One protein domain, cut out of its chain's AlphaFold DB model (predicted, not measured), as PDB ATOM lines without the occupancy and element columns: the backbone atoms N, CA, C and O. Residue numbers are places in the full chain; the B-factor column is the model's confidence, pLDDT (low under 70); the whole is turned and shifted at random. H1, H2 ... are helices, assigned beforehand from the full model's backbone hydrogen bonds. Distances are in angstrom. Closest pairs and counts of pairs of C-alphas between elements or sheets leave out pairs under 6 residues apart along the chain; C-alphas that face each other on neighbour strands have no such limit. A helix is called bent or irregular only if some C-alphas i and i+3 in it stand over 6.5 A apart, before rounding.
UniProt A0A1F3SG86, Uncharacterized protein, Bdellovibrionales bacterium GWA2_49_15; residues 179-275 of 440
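This is residues 179 to 275 of the 440 residues of an uncharacterized protein of Bdellovibrionales bacterium GWA2_49_15 (UniProt A0A1F3SG86). Three helices pack at steep angles round one stretch of a fourth: residues 223 to 232 of the kinked H3 run through the middle, with H1, H4 and H5 round them. H3, H4 and H5 fold back on one another as two wide helical hairpins, the short H2 sits near the first part of H3, and an unnamed loop of residues 188 to 203 covers the way from H1 to H2. H5, the longest helix by residues, crosses H3 with residues 258 to 265 and runs on past a kink towards the last printed residue. The printed part has 97 residues, with five named helices in the order H1, H2, H3, H4, H5 and no named strand, and its class is all helix. It is compact, with a radius of gyration of the C-alphas of 13.2 A and spans of 36 by 30 by 19 A.

H5, residues 254 to 274, touches H3, residues 214 to 232, with residues 258 to 265 alone. From H3, residues 227 to 231 alone take part, and the closest C-alphas, those of Tyr 261 and Cys 231, are 6.1 A apart. Their lines stand at a steep tilt of 47 degrees, the same way. H3 is the hub, touching the four other helices. H4, residues 238 to 250, touches residues 227 to 232 of H3 alone, with the C-alphas of Cys 241 and Cys 231 closest at 5.7 A; this helical hairpin has a steep tilt of 40 degrees, opposite ways. H4 and H5 are a helical hairpin too, at a steep tilt of 43 degrees, opposite ways. They touch through residues 245 to 248 and 254 to 257 alone, and the C-alphas of Ala 248 and Leu 254 come closest, at 4.6 A. H1, residues 180 to 187, touches residues 223 to 230 of H3 alone, at a steep tilt of 48 degrees, opposite ways; the closest C-alphas, those of Ser 181 and His 226, are 4.9 A apart. H1 and H5 are close but not clearly touching, with the C-alphas of Tyr 182 and Arg 262 closest at 6.9 A. H2, residues 204 to 207, only just touches residues 216 to 220 of H3, with 3 pairs of C-alphas within 8 A; the closest are those of Val 207 and Tyr 216, 6.5 A apart. H4 is apart from H1 and from H2. The helix packing is mostly crossed. Every O i to N i+4 pair is within hydrogen-bond range in H1 and H4, against 11 of 15 in H3 and 13 of 17 in H5, while H2 is too short for such a pair.

H5 is 28.6 A from first to last C-alpha and ends at C-alpha 274, (-15.955, -7.482, 14.057). It has a kink of 42 degrees near residue 266 and is only just irregular: C-alphas 268 and 271 are 6.8 A apart. H3 begins at C-alpha 214, (18.236, -25.592, 6.086), and is 27.1 A long. It has a kink of 54 degrees near residue 221 and is irregular, with C-alphas 215 and 218 8.0 A apart. H4 is 18.3 A long, H1 10.4 A and H2 5.0 A. H1 begins at C-alpha 180, (-1.078, -11.585, 18.105).

The two C-alphas farthest apart, those of Gln 214 and Asp 275, are 42.0 A from each other. The printed part runs from 179 to 275 and has no cut. The link from H1 to H2 is long, with 16 residues; H2 to H3 is short, and H3 to H4 and H4 to H5 are tight. The mean pLDDT of the printed part is 93.1, and residue 194 and residues 197 to 199, in the long link, are under 70.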
ATOM      1  N   ILE A 179      -4.494 -12.638  20.257       96.19
ATOM      2  CA  ILE A 179      -4.523 -13.138  18.883       96.19
ATOM      3  C   ILE A 179      -3.292 -12.662  18.097       96.19
ATOM      4  O   ILE A 179      -3.255 -12.804  16.874       96.19
ATOM      5  N   ALA A 180      -2.267 -12.120  18.760       95.62
ATOM      6  CA  ALA A 180      -1.078 -11.585  18.105       95.62
ATOM      7  C   ALA A 180      -0.370 -12.655  17.271       95.62
ATOM      8  O   ALA A 180      -0.118 -12.440  16.089       95.62
ATOM      9  N   SER A 181      -0.158 -13.855  17.823       95.81
ATOM     10  CA  SER A 181       0.433 -14.979  17.075       95.81
ATOM     11  C   SER A 181      -0.390 -15.377  15.845       95.81
ATOM     12  O   SER A 181       0.186 -15.689  14.805       95.81
ATOM     13  N   TYR A 182      -1.726 -15.313  15.921       97.00
ATOM     14  CA  TYR A 182      -2.593 -15.535  14.759       97.00
ATOM     15  C   TYR A 182      -2.373 -14.464  13.682       97.00
ATOM     16  O   TYR A 182      -2.239 -14.798  12.506       97.00
ATOM     17  N   LEU A 183      -2.296 -13.187  14.068       95.38
ATOM     18  CA  LEU A 183      -2.103 -12.068  13.140       95.38
ATOM     19  C   LEU A 183      -0.697 -12.054  12.530       95.38
ATOM     20  O   LEU A 183      -0.556 -11.779  11.340       95.38
ATOM     21  N   ILE A 184       0.326 -12.410  13.312       93.75
ATOM     22  CA  ILE A 184       1.706 -12.582  12.847       93.75
ATOM     23  C   ILE A 184       1.765 -13.668  11.775       93.75
ATOM     24  O   ILE A 184       2.244 -13.404  10.676       93.75
ATOM     25  N   LEU A 185       1.233 -14.863  12.054       95.75
ATOM     26  CA  LEU A 185       1.225 -15.961  11.084       95.75
ATOM     27  C   LEU A 185       0.398 -15.608   9.842       95.75
ATOM     28  O   LEU A 185       0.870 -15.794   8.724       95.75
ATOM     29  N   LYS A 186      -0.786 -15.011  10.018       94.38
ATOM     30  CA  LYS A 186      -1.628 -14.549   8.905       94.38
ATOM     31  C   LYS A 186      -0.906 -13.534   8.013       94.38
ATOM     32  O   LYS A 186      -1.065 -13.584   6.800       94.38
ATOM     33  N   GLY A 187      -0.113 -12.634   8.594       91.44
ATOM     34  CA  GLY A 187       0.687 -11.653   7.853       91.44
ATOM     35  C   GLY A 187       1.852 -12.257   7.058       91.44
ATOM     36  O   GLY A 187       2.394 -11.581   6.189       91.44
ATOM     37  N   LEU A 188       2.225 -13.511   7.333       93.00
ATOM     38  CA  LEU A 188       3.254 -14.262   6.608       93.00
ATOM     39  C   LEU A 188       2.675 -15.184   5.520       93.00
ATOM     40  O   LEU A 188       3.436 -15.877   4.844       93.00
ATOM     41  N   GLU A 189       1.354 -15.238   5.343       93.06
ATOM     42  CA  GLU A 189       0.727 -16.005   4.260       93.06
ATOM     43  C   GLU A 189       1.040 -15.394   2.894       93.06
ATOM     44  O   GLU A 189       1.163 -14.176   2.759       93.06
ATOM     45  N   CYS A 190       1.166 -16.234   1.865       87.62
ATOM     46  CA  CYS A 190       1.379 -15.733   0.511       87.62
ATOM     47  C   CYS A 190       0.123 -14.985   0.035       87.62
ATOM     48  O   CYS A 190      -1.004 -15.369   0.365       87.62
ATOM     49  N   THR A 191       0.287 -13.923  -0.763       83.31
ATOM     50  CA  THR A 191      -0.881 -13.292  -1.401       83.31
ATOM     51  C   THR A 191      -1.515 -14.242  -2.420       83.31
ATOM     52  O   THR A 191      -0.909 -15.239  -2.821       83.31
ATOM     53  N   ALA A 192      -2.727 -13.928  -2.886       77.75
ATOM     54  CA  ALA A 192      -3.403 -14.718  -3.918       77.75
ATOM     55  C   ALA A 192      -2.571 -14.849  -5.211       77.75
ATOM     56  O   ALA A 192      -2.670 -15.848  -5.917       77.75
ATOM     57  N   GLU A 193      -1.713 -13.868  -5.498       73.44
ATOM     58  CA  GLU A 193      -0.788 -13.854  -6.636       73.44
ATOM     59  C   GLU A 193       0.557 -14.540  -6.337       73.44
ATOM     60  O   GLU A 193       1.500 -14.402  -7.116       73.44
ATOM     61  N   GLY A 194       0.688 -15.216  -5.189       66.12
ATOM     62  CA  GLY A 194       1.934 -15.841  -4.742       66.12
ATOM     63  C   GLY A 194       3.037 -14.835  -4.403       66.12
ATOM     64  O   GLY A 194       4.207 -15.205  -4.337       66.12
ATOM     65  N   ARG A 195       2.702 -13.551  -4.214       70.50
ATOM     66  CA  ARG A 195       3.698 -12.538  -3.851       70.50
ATOM     67  C   ARG A 195       4.009 -12.634  -2.366       70.50
ATOM     68  O   ARG A 195       3.143 -12.913  -1.536       70.50
ATOM     69  N   ARG A 196       5.266 -12.348  -2.044       75.69
ATOM     70  CA  ARG A 196       5.745 -12.279  -0.668       75.69
ATOM     71  C   ARG A 196       5.229 -10.995  -0.007       75.69
ATOM     72  O   ARG A 196       5.337  -9.927  -0.623       75.69
ATOM     73  N   PRO A 197       4.676 -11.056   1.213       69.50
ATOM     74  CA  PRO A 197       4.222  -9.866   1.925       69.50
ATOM     75  C   PRO A 197       5.381  -8.888   2.141       69.50
ATOM     76  O   PRO A 197       6.454  -9.299   2.564       69.50
ATOM     77  N   GLY A 198       5.189  -7.599   1.850       60.97
ATOM     78  CA  GLY A 198       5.999  -6.504   2.413       60.97
ATOM     79  C   GLY A 198       7.531  -6.638   2.379       60.97
ATOM     80  O   GLY A 198       8.181  -6.216   3.328       60.97
ATOM     81  N   GLY A 199       8.124  -7.228   1.334       66.06
ATOM     82  CA  GLY A 199       9.585  -7.383   1.239       66.06
ATOM     83  C   GLY A 199      10.180  -8.490   2.119       66.06
ATOM     84  O   GLY A 199      11.400  -8.565   2.264       66.06
ATOM     85  N   VAL A 200       9.351  -9.366   2.695       72.38
ATOM     86  CA  VAL A 200       9.816 -10.554   3.423       72.38
ATOM     87  C   VAL A 200      10.324 -11.586   2.396       72.38
ATOM     88  O   VAL A 200       9.692 -11.759   1.354       72.38
ATOM     89  N   PRO A 201      11.452 -12.283   2.620       79.00
ATOM     90  CA  PRO A 201      12.013 -13.197   1.622       79.00
ATOM     91  C   PRO A 201      11.284 -14.545   1.504       79.00
ATOM     92  O   PRO A 201      11.722 -15.383   0.729       79.00
ATOM     93  N   PHE A 202      10.190 -14.762   2.233       84.25
ATOM     94  CA  PHE A 202       9.463 -16.032   2.273       84.25
ATOM     95  C   PHE A 202       7.987 -15.811   2.614       84.25
ATOM     96  O   PHE A 202       7.616 -14.766   3.159       84.25
ATOM     97  N   CYS A 203       7.159 -16.821   2.360       92.19
ATOM     98  CA  CYS A 203       5.802 -16.913   2.901       92.19
ATOM     99  C   CYS A 203       5.492 -18.325   3.433       92.19
ATOM    100  O   CYS A 203       6.228 -19.281   3.177       92.19
ATOM    101  N   LEU A 204       4.428 -18.472   4.231       94.00
ATOM    102  CA  LEU A 204       4.139 -19.724   4.946       94.00
ATOM    103  C   LEU A 204       3.897 -20.926   4.019       94.00
ATOM    104  O   LEU A 204       4.239 -22.044   4.409       94.00
ATOM    105  N   ASP A 205       3.360 -20.728   2.809       92.94
ATOM    106  CA  ASP A 205       3.179 -21.820   1.841       92.94
ATOM    107  C   ASP A 205       4.498 -22.372   1.284       92.94
ATOM    108  O   ASP A 205       4.526 -23.517   0.843       92.94
ATOM    109  N   GLU A 206       5.603 -21.631   1.386       93.19
ATOM    110  CA  GLU A 206       6.947 -22.127   1.062       93.19
ATOM    111  C   GLU A 206       7.585 -22.820   2.281       93.19
ATOM    112  O   GLU A 206       8.133 -23.925   2.181       93.19
ATOM    113  N   VAL A 207       7.475 -22.180   3.453       94.62
ATOM    114  CA  VAL A 207       8.187 -22.570   4.681       94.62
ATOM    115  C   VAL A 207       7.608 -23.832   5.318       94.62
ATOM    116  O   VAL A 207       8.365 -24.729   5.691       94.62
ATOM    117  N   LEU A 208       6.281 -23.921   5.479       96.25
ATOM    118  CA  LEU A 208       5.664 -25.016   6.240       96.25
ATOM    119  C   LEU A 208       5.780 -26.382   5.538       96.25
ATOM    120  O   LEU A 208       6.060 -27.359   6.234       96.25
ATOM    121  N   PRO A 209       5.616 -26.505   4.203       96.44
ATOM    122  CA  PRO A 209       5.881 -27.768   3.504       96.44
ATOM    123  C   PRO A 209       7.368 -28.143   3.491       96.44
ATOM    124  O   PRO A 209       7.710 -29.322   3.518       96.44
ATOM    125  N   SER A 210       8.252 -27.144   3.509       95.88
ATOM    126  CA  SER A 210       9.708 -27.317   3.489       95.88
ATOM    127  C   SER A 210      10.318 -27.249   4.891       95.88
ATOM    128  O   SER A 210      11.450 -26.786   5.054       95.88
ATOM    129  N   TRP A 211       9.587 -27.712   5.915       96.12
ATOM    130  CA  TRP A 211       9.968 -27.510   7.316       96.12
ATOM    131  C   TRP A 211      11.347 -28.068   7.669       96.12
ATOM    132  O   TRP A 211      11.939 -27.602   8.622       96.12
ATOM    133  N   ASN A 212      11.908 -29.036   6.945       96.12
ATOM    134  CA  ASN A 212      13.249 -29.559   7.242       96.12
ATOM    135  C   ASN A 212      14.372 -28.906   6.413       96.12
ATOM    136  O   ASN A 212      15.534 -29.261   6.590       96.12
ATOM    137  N   SER A 213      14.056 -27.940   5.543       95.75
ATOM    138  CA  SER A 213      15.060 -27.236   4.739       95.75
ATOM    139  C   SER A 213      15.947 -26.342   5.604       95.75
ATOM    140  O   SER A 213      15.464 -25.547   6.420       95.75
ATOM    141  N   GLN A 214      17.261 -26.432   5.391       95.56
ATOM    142  CA  GLN A 214      18.236 -25.592   6.086       95.56
ATOM    143  C   GLN A 214      18.072 -24.106   5.740       95.56
ATOM    144  O   GLN A 214      18.301 -23.260   6.600       95.56
ATOM    145  N   GLU A 215      17.584 -23.802   4.534       94.31
ATOM    146  CA  GLU A 215      17.273 -22.444   4.064       94.31
ATOM    147  C   GLU A 215      16.318 -21.702   5.012       94.31
ATOM    148  O   GLU A 215      16.470 -20.507   5.249       94.31
ATOM    149  N   TYR A 216      15.375 -22.421   5.628       93.62
ATOM    150  CA  TYR A 216      14.341 -21.830   6.478       93.62
ATOM    151  C   TYR A 216      14.626 -21.947   7.978       93.62
ATOM    152  O   TYR A 216      13.718 -21.739   8.780       93.62
ATOM    153  N   LEU A 217      15.840 -22.310   8.414       93.69
ATOM    154  CA  LEU A 217      16.130 -22.527   9.843       93.69
ATOM    155  C   LEU A 217      15.794 -21.310  10.721       93.69
ATOM    156  O   LEU A 217      15.084 -21.447  11.717       93.69
ATOM    157  N   GLU A 218      16.236 -20.115  10.331       92.25
ATOM    158  CA  GLU A 218      15.970 -18.895  11.102       92.25
ATOM    159  C   GLU A 218      14.477 -18.554  11.164       92.25
ATOM    160  O   GLU A 218      13.962 -18.147  12.206       92.25
ATOM    161  N   VAL A 219      13.769 -18.749  10.051       92.06
ATOM    162  CA  VAL A 219      12.333 -18.481   9.947       92.06
ATOM    163  C   VAL A 219      11.543 -19.438  10.825       92.06
ATOM    164  O   VAL A 219      10.685 -18.998  11.587       92.06
ATOM    165  N   ARG A 220      11.869 -20.735  10.774       94.44
ATOM    166  CA  ARG A 220      11.250 -21.780  11.601       94.44
ATOM    167  C   ARG A 220      11.364 -21.457  13.081       94.44
ATOM    168  O   ARG A 220      10.356 -21.487  13.778       94.44
ATOM    169  N   ASN A 221      12.554 -21.067  13.532       94.75
ATOM    170  CA  ASN A 221      12.785 -20.688  14.927       94.75
ATOM    171  C   ASN A 221      11.924 -19.490  15.358       94.75
ATOM    172  O   ASN A 221      11.480 -19.443  16.502       94.75
ATOM    173  N   LYS A 222      11.640 -18.554  14.441       93.75
ATOM    174  CA  LYS A 222      10.752 -17.411  14.699       93.75
ATOM    175  C   LYS A 222       9.271 -17.799  14.703       93.75
ATOM    176  O   LYS A 222       8.537 -17.328  15.562       93.75
ATOM    177  N   ILE A 223       8.814 -18.644  13.775       96.00
ATOM    178  CA  ILE A 223       7.380 -18.972  13.648       96.00
ATOM    179  C   ILE A 223       6.925 -20.121  14.555       96.00
ATOM    180  O   ILE A 223       5.746 -20.187  14.892       96.00
ATOM    181  N   PHE A 224       7.826 -21.011  14.982       96.94
ATOM    182  CA  PHE A 224       7.476 -22.179  15.795       96.94
ATOM    183  C   PHE A 224       6.767 -21.821  17.115       96.94
ATOM    184  O   PHE A 224       5.714 -22.405  17.379       96.94
ATOM    185  N   PRO A 225       7.228 -20.830  17.910       97.06
ATOM    186  CA  PRO A 225       6.490 -20.393  19.095       97.06
ATOM    187  C   PRO A 225       5.068 -19.920  18.764       97.06
ATOM    188  O   PRO A 225       4.127 -20.245  19.482       97.06
ATOM    189  N   HIS A 226       4.884 -19.216  17.644       97.25
ATOM    190  CA  HIS A 226       3.565 -18.747  17.220       97.25
ATOM    191  C   HIS A 226       2.635 -19.892  16.805       97.25
ATOM    192  O   HIS A 226       1.438 -19.806  17.071       97.25
ATOM    193  N   LEU A 227       3.157 -20.971  16.207       98.00
ATOM    194  CA  LEU A 227       2.368 -22.173  15.904       98.00
ATOM    195  C   LEU A 227       1.859 -22.837  17.191       98.00
ATOM    196  O   LEU A 227       0.682 -23.184  17.275       98.00
ATOM    197  N   LEU A 228       2.707 -22.951  18.219       98.00
ATOM    198  CA  LEU A 228       2.294 -23.495  19.518       98.00
ATOM    199  C   LEU A 228       1.201 -22.638  20.165       98.00
ATOM    200  O   LEU A 228       0.183 -23.176  20.600       98.00
ATOM    201  N   ILE A 229       1.372 -21.311  20.167       96.31
ATOM    202  CA  ILE A 229       0.368 -20.394  20.721       96.31
ATOM    203  C   ILE A 229      -0.937 -20.493  19.917       96.31
ATOM    204  O   ILE A 229      -2.001 -20.596  20.520       96.31
ATOM    205  N   LEU A 230      -0.885 -20.530  18.579       97.50
ATOM    206  CA  LEU A 230      -2.071 -20.702  17.728       97.50
ATOM    207  C   LEU A 230      -2.858 -21.967  18.101       97.50
ATOM    208  O   LEU A 230      -4.085 -21.932  18.173       97.50
ATOM    209  N   CYS A 231      -2.159 -23.068  18.382       97.94
ATOM    210  CA  CYS A 231      -2.787 -24.279  18.891       97.94
ATOM    211  C   CYS A 231      -3.412 -24.072  20.277       97.94
ATOM    212  O   CYS A 231      -4.588 -24.390  20.465       97.94
ATOM    213  N   GLY A 232      -2.681 -23.475  21.222       96.31
ATOM    214  CA  GLY A 232      -3.181 -23.196  22.573       96.31
ATOM    215  C   GLY A 232      -4.434 -22.310  22.574       96.31
ATOM    216  O   GLY A 232      -5.348 -22.514  23.373       96.31
ATOM    217  N   MET A 233      -4.567 -21.403  21.599       95.38
ATOM    218  CA  MET A 233      -5.771 -20.582  21.410       95.38
ATOM    219  C   MET A 233      -7.045 -21.406  21.128       95.38
ATOM    220  O   MET A 233      -8.158 -20.901  21.286       95.38
ATOM    221  N   THR A 234      -6.923 -22.679  20.746       95.00
ATOM    222  CA  THR A 234      -8.074 -23.586  20.580       95.00
ATOM    223  C   THR A 234      -8.512 -24.277  21.874       95.00
ATOM    224  O   THR A 234      -9.522 -24.981  21.864       95.00
ATOM    225  N   GLY A 235      -7.807 -24.036  22.986       94.62
ATOM    226  CA  GLY A 235      -8.080 -24.622  24.302       94.62
ATOM    227  C   GLY A 235      -7.272 -25.886  24.611       94.62
ATOM    228  O   GLY A 235      -7.520 -26.526  25.628       94.62
ATOM    229  N   LYS A 236      -6.321 -26.259  23.748       96.12
ATOM    230  CA  LYS A 236      -5.414 -27.388  23.987       96.12
ATOM    231  C   LYS A 236      -4.302 -27.017  24.967       96.12
ATOM    232  O   LYS A 236      -3.844 -25.879  24.987       96.12
ATOM    233  N   ALA A 237      -3.856 -27.999  25.748       96.50
ATOM    234  CA  ALA A 237      -2.722 -27.837  26.654       96.50
ATOM    235  C   ALA A 237      -1.396 -27.722  25.882       96.50
ATOM    236  O   ALA A 237      -1.237 -28.330  24.821       96.50
ATOM    237  N   ASP A 238      -0.416 -27.022  26.456       95.44
ATOM    238  CA  ASP A 238       0.886 -26.768  25.823       95.44
ATOM    239  C   ASP A 238       1.580 -28.041  25.329       95.44
ATOM    240  O   ASP A 238       2.089 -28.071  24.208       95.44
ATOM    241  N   GLN A 239       1.583 -29.106  26.138       97.50
ATOM    242  CA  GLN A 239       2.202 -30.374  25.748       97.50
ATOM    243  C   GLN A 239       1.488 -30.998  24.545       97.50
ATOM    244  O   GLN A 239       2.141 -31.387  23.584       97.50
ATOM    245  N   GLN A 240       0.153 -31.001  24.549       97.94
ATOM    246  CA  GLN A 240      -0.631 -31.508  23.426       97.94
ATOM    247  C   GLN A 240      -0.353 -30.709  22.147       97.94
ATOM    248  O   GLN A 240      -0.234 -31.289  21.073       97.94
ATOM    249  N   CYS A 241      -0.191 -29.388  22.250       98.25
ATOM    250  CA  CYS A 241       0.179 -28.561  21.106       98.25
ATOM    251  C   CYS A 241       1.579 -28.868  20.571       98.25
ATOM    252  O   CYS A 241       1.775 -28.883  19.356       98.25
ATOM    253  N   ARG A 242       2.548 -29.142  21.450       97.88
ATOM    254  CA  ARG A 242       3.889 -29.582  21.036       97.88
ATOM    255  C   ARG A 242       3.829 -30.919  20.307       97.88
ATOM    256  O   ARG A 242       4.431 -31.035  19.241       97.88
ATOM    257  N   ASP A 243       3.081 -31.875  20.846       98.25
ATOM    258  CA  ASP A 243       2.928 -33.210  20.265       98.25
ATOM    259  C   ASP A 243       2.223 -33.144  18.899       98.25
ATOM    260  O   ASP A 243       2.702 -33.728  17.927       98.25
ATOM    261  N   ASP A 244       1.146 -32.360  18.788       98.25
ATOM    262  CA  ASP A 244       0.396 -32.166  17.544       98.25
ATOM    263  C   ASP A 244       1.255 -31.512  16.449       98.25
ATOM    264  O   ASP A 244       1.266 -31.976  15.305       98.25
ATOM    265  N   VAL A 245       2.003 -30.451  16.785       98.00
ATOM    266  CA  VAL A 245       2.909 -29.787  15.830       98.00
ATOM    267  C   VAL A 245       4.042 -30.729  15.420       98.00
ATOM    268  O   VAL A 245       4.356 -30.820  14.233       98.00
ATOM    269  N   ALA A 246       4.636 -31.462  16.366       97.94
ATOM    270  CA  ALA A 246       5.691 -32.432  16.075       97.94
ATOM    271  C   ALA A 246       5.195 -33.557  15.150       97.94
ATOM    272  O   ALA A 246       5.866 -33.889  14.172       97.94
ATOM    273  N   ALA A 247       3.995 -34.089  15.397       98.31
ATOM    274  CA  ALA A 247       3.365 -35.087  14.536       98.31
ATOM    275  C   ALA A 247       3.069 -34.533  13.130       98.31
ATOM    276  O   ALA A 247       3.293 -35.216  12.121       98.31
ATOM    277  N   ALA A 248       2.614 -33.281  13.032       98.25
ATOM    278  CA  ALA A 248       2.371 -32.616  11.755       98.25
ATOM    279  C   ALA A 248       3.673 -32.383  10.962       98.25
ATOM    280  O   ALA A 248       3.684 -32.576   9.745       98.25
ATOM    281  N   ILE A 249       4.777 -32.044  11.636       97.44
ATOM    282  CA  ILE A 249       6.117 -31.948  11.032       97.44
ATOM    283  C   ILE A 249       6.581 -33.320  10.529       97.44
ATOM    284  O   ILE A 249       6.932 -33.453   9.358       97.44
ATOM    285  N   ALA A 250       6.551 -34.344  11.387       97.56
ATOM    286  CA  ALA A 250       7.043 -35.686  11.064       97.56
ATOM    287  C   ALA A 250       6.290 -36.331   9.889       97.56
ATOM    288  O   ALA A 250       6.872 -37.080   9.108       97.56
ATOM    289  N   SER A 251       5.001 -36.016   9.738       97.62
ATOM    290  CA  SER A 251       4.156 -36.523   8.651       97.62
ATOM    291  C   SER A 251       4.134 -35.644   7.392       97.62
ATOM    292  O   SER A 251       3.431 -35.987   6.440       97.62
ATOM    293  N   GLY A 252       4.849 -34.512   7.368       96.81
ATOM    294  CA  GLY A 252       4.810 -33.561   6.248       96.81
ATOM    295  C   GLY A 252       3.452 -32.864   6.067       96.81
ATOM    296  O   GLY A 252       3.133 -32.393   4.978       96.81
ATOM    297  N   LYS A 253       2.627 -32.805   7.122       98.00
ATOM    298  CA  LYS A 253       1.259 -32.250   7.118       98.00
ATOM    299  C   LYS A 253       1.128 -30.950   7.917       98.00
ATOM    300  O   LYS A 253       0.022 -30.573   8.303       98.00
ATOM    301  N   LEU A 254       2.230 -30.231   8.136       97.69
ATOM    302  CA  LEU A 254       2.224 -28.993   8.920       97.69
ATOM    303  C   LEU A 254       1.353 -27.885   8.307       97.69
ATOM    304  O   LEU A 254       0.695 -27.156   9.043       97.69
ATOM    305  N   MET A 255       1.291 -27.770   6.977       97.19
ATOM    306  CA  MET A 255       0.432 -26.772   6.327       97.19
ATOM    307  C   MET A 255      -1.075 -27.072   6.491       97.19
ATOM    308  O   MET A 255      -1.805 -26.182   6.931       97.19
ATOM    309  N   PRO A 256      -1.577 -28.292   6.194       98.19
ATOM    310  CA  PRO A 256      -2.948 -28.672   6.548       98.19
ATOM    311  C   PRO A 256      -3.281 -28.425   8.024       98.19
ATOM    312  O   PRO A 256      -4.316 -27.829   8.314       98.19
ATOM    313  N   TRP A 257      -2.371 -28.804   8.929       98.31
ATOM    314  CA  TRP A 257      -2.502 -28.548  10.364       98.31
ATOM    315  C   TRP A 257      -2.653 -27.048  10.657       98.31
ATOM    316  O   TRP A 257      -3.613 -26.635  11.302       98.31
ATOM    317  N   TYR A 258      -1.773 -26.204  10.111       98.06
ATOM    318  CA  TYR A 258      -1.842 -24.754  10.296       98.06
ATOM    319  C   TYR A 258      -3.181 -24.186   9.817       98.06
ATOM    320  O   TYR A 258      -3.817 -23.431  10.552       98.06
ATOM    321  N   LYS A 259      -3.641 -24.570   8.618       97.38
ATOM    322  CA  LYS A 259      -4.908 -24.087   8.044       97.38
ATOM    323  C   LYS A 259      -6.107 -24.425   8.930       97.38
ATOM    324  O   LYS A 259      -6.967 -23.567   9.119       97.38
ATOM    325  N   GLU A 260      -6.140 -25.627   9.499       97.62
ATOM    326  CA  GLU A 260      -7.195 -26.049  10.422       97.62
ATOM    327  C   GLU A 260      -7.225 -25.179  11.688       97.62
ATOM    328  O   GLU A 260      -8.240 -24.544  11.984       97.62
ATOM    329  N   TYR A 261      -6.110 -25.099  12.421       97.94
ATOM    330  CA  TYR A 261      -6.044 -24.344  13.679       97.94
ATOM    331  C   TYR A 261      -6.244 -22.845  13.467       97.94
ATOM    332  O   TYR A 261      -6.954 -22.189  14.233       97.94
ATOM    333  N   ARG A 262      -5.683 -22.304  12.381       97.56
ATOM    334  CA  ARG A 262      -5.910 -20.925  11.953       97.56
ATOM    335  C   ARG A 262      -7.399 -20.644  11.770       97.56
ATOM    336  O   ARG A 262      -7.874 -19.611  12.239       97.56
ATOM    337  N   GLU A 263      -8.130 -21.525  11.093       97.75
ATOM    338  CA  GLU A 263      -9.558 -21.326  10.843       97.75
ATOM    339  C   GLU A 263     -10.378 -21.392  12.133       97.75
ATOM    340  O   GLU A 263     -11.257 -20.555  12.357       97.75
ATOM    341  N   GLN A 264     -10.037 -22.312  13.037       97.50
ATOM    342  CA  GLN A 264     -10.668 -22.375  14.354       97.50
ATOM    343  C   GLN A 264     -10.472 -21.075  15.144       97.50
ATOM    344  O   GLN A 264     -11.443 -20.532  15.675       97.50
ATOM    345  N   VAL A 265      -9.247 -20.540  15.194       97.00
ATOM    346  CA  VAL A 265      -8.957 -19.261  15.866       97.00
ATOM    347  C   VAL A 265      -9.648 -18.097  15.158       97.00
ATOM    348  O   VAL A 265     -10.204 -17.217  15.821       97.00
ATOM    349  N   ARG A 266      -9.698 -18.111  13.818       96.75
ATOM    350  CA  ARG A 266     -10.412 -17.095  13.038       96.75
ATOM    351  C   ARG A 266     -11.880 -17.024  13.446       96.75
ATOM    352  O   ARG A 266     -12.380 -15.932  13.694       96.75
ATOM    353  N   ILE A 267     -12.563 -18.164  13.509       96.00
ATOM    354  CA  ILE A 267     -13.992 -18.230  13.836       96.00
ATOM    355  C   ILE A 267     -14.240 -17.904  15.311       96.00
ATOM    356  O   ILE A 267     -15.144 -17.130  15.609       96.00
ATOM    357  N   LYS A 268     -13.458 -18.491  16.225       94.94
ATOM    358  CA  LYS A 268     -13.723 -18.418  17.670       94.94
ATOM    359  C   LYS A 268     -13.240 -17.127  18.330       94.94
ATOM    360  O   LYS A 268     -13.791 -16.755  19.357       94.94
ATOM    361  N   ARG A 269     -12.199 -16.478  17.793       94.19
ATOM    362  CA  ARG A 269     -11.545 -15.327  18.448       94.19
ATOM    363  C   ARG A 269     -11.472 -14.084  17.574       94.19
ATOM    364  O   ARG A 269     -11.866 -13.020  18.022       94.19
ATOM    365  N   PHE A 270     -11.016 -14.205  16.327       95.69
ATOM    366  CA  PHE A 270     -10.828 -13.032  15.461       95.69
ATOM    367  C   PHE A 270     -12.150 -12.456  14.935       95.69
ATOM    368  O   PHE A 270     -12.391 -11.261  15.046       95.69
ATOM    369  N   LYS A 271     -13.017 -13.290  14.348       95.19
ATOM    370  CA  LYS A 271     -14.281 -12.854  13.731       95.19
ATOM    371  C   LYS A 271     -15.224 -12.149  14.725       95.19
ATOM    372  O   LYS A 271     -15.769 -11.119  14.328       95.19
ATOM    373  N   PRO A 272     -15.388 -12.622  15.979       94.75
ATOM    374  CA  PRO A 272     -16.230 -11.951  16.969       94.75
ATOM    375  C   PRO A 272     -15.867 -10.483  17.221       94.75
ATOM    376  O   PRO A 272     -16.777  -9.695  17.435       94.75
ATOM    377  N   LEU A 273     -14.591 -10.092  17.091       94.12
ATOM    378  CA  LEU A 273     -14.153  -8.691  17.240       94.12
ATOM    379  C   LEU A 273     -14.790  -7.737  16.216       94.12
ATOM    380  O   LEU A 273     -14.743  -6.524  16.372       94.12
ATOM    381  N   PHE A 274     -15.355  -8.270  15.130       96.06
ATOM    382  CA  PHE A 274     -15.955  -7.482  14.057       96.06
ATOM    383  C   PHE A 274     -17.442  -7.786  13.859       96.06
ATOM    384  O   PHE A 274     -18.064  -7.200  12.968       96.06
ATOM    385  N   ASP A 275     -18.010  -8.728  14.611       95.88
ATOM    386  CA  ASP A 275     -19.423  -9.104  14.554       95.88
ATOM    387  C   ASP A 275     -20.241  -8.312  15.588       95.88
ATOM    388  O   ASP A 275     -19.705  -7.720  16.521       95.88
TER     389      ASP A 275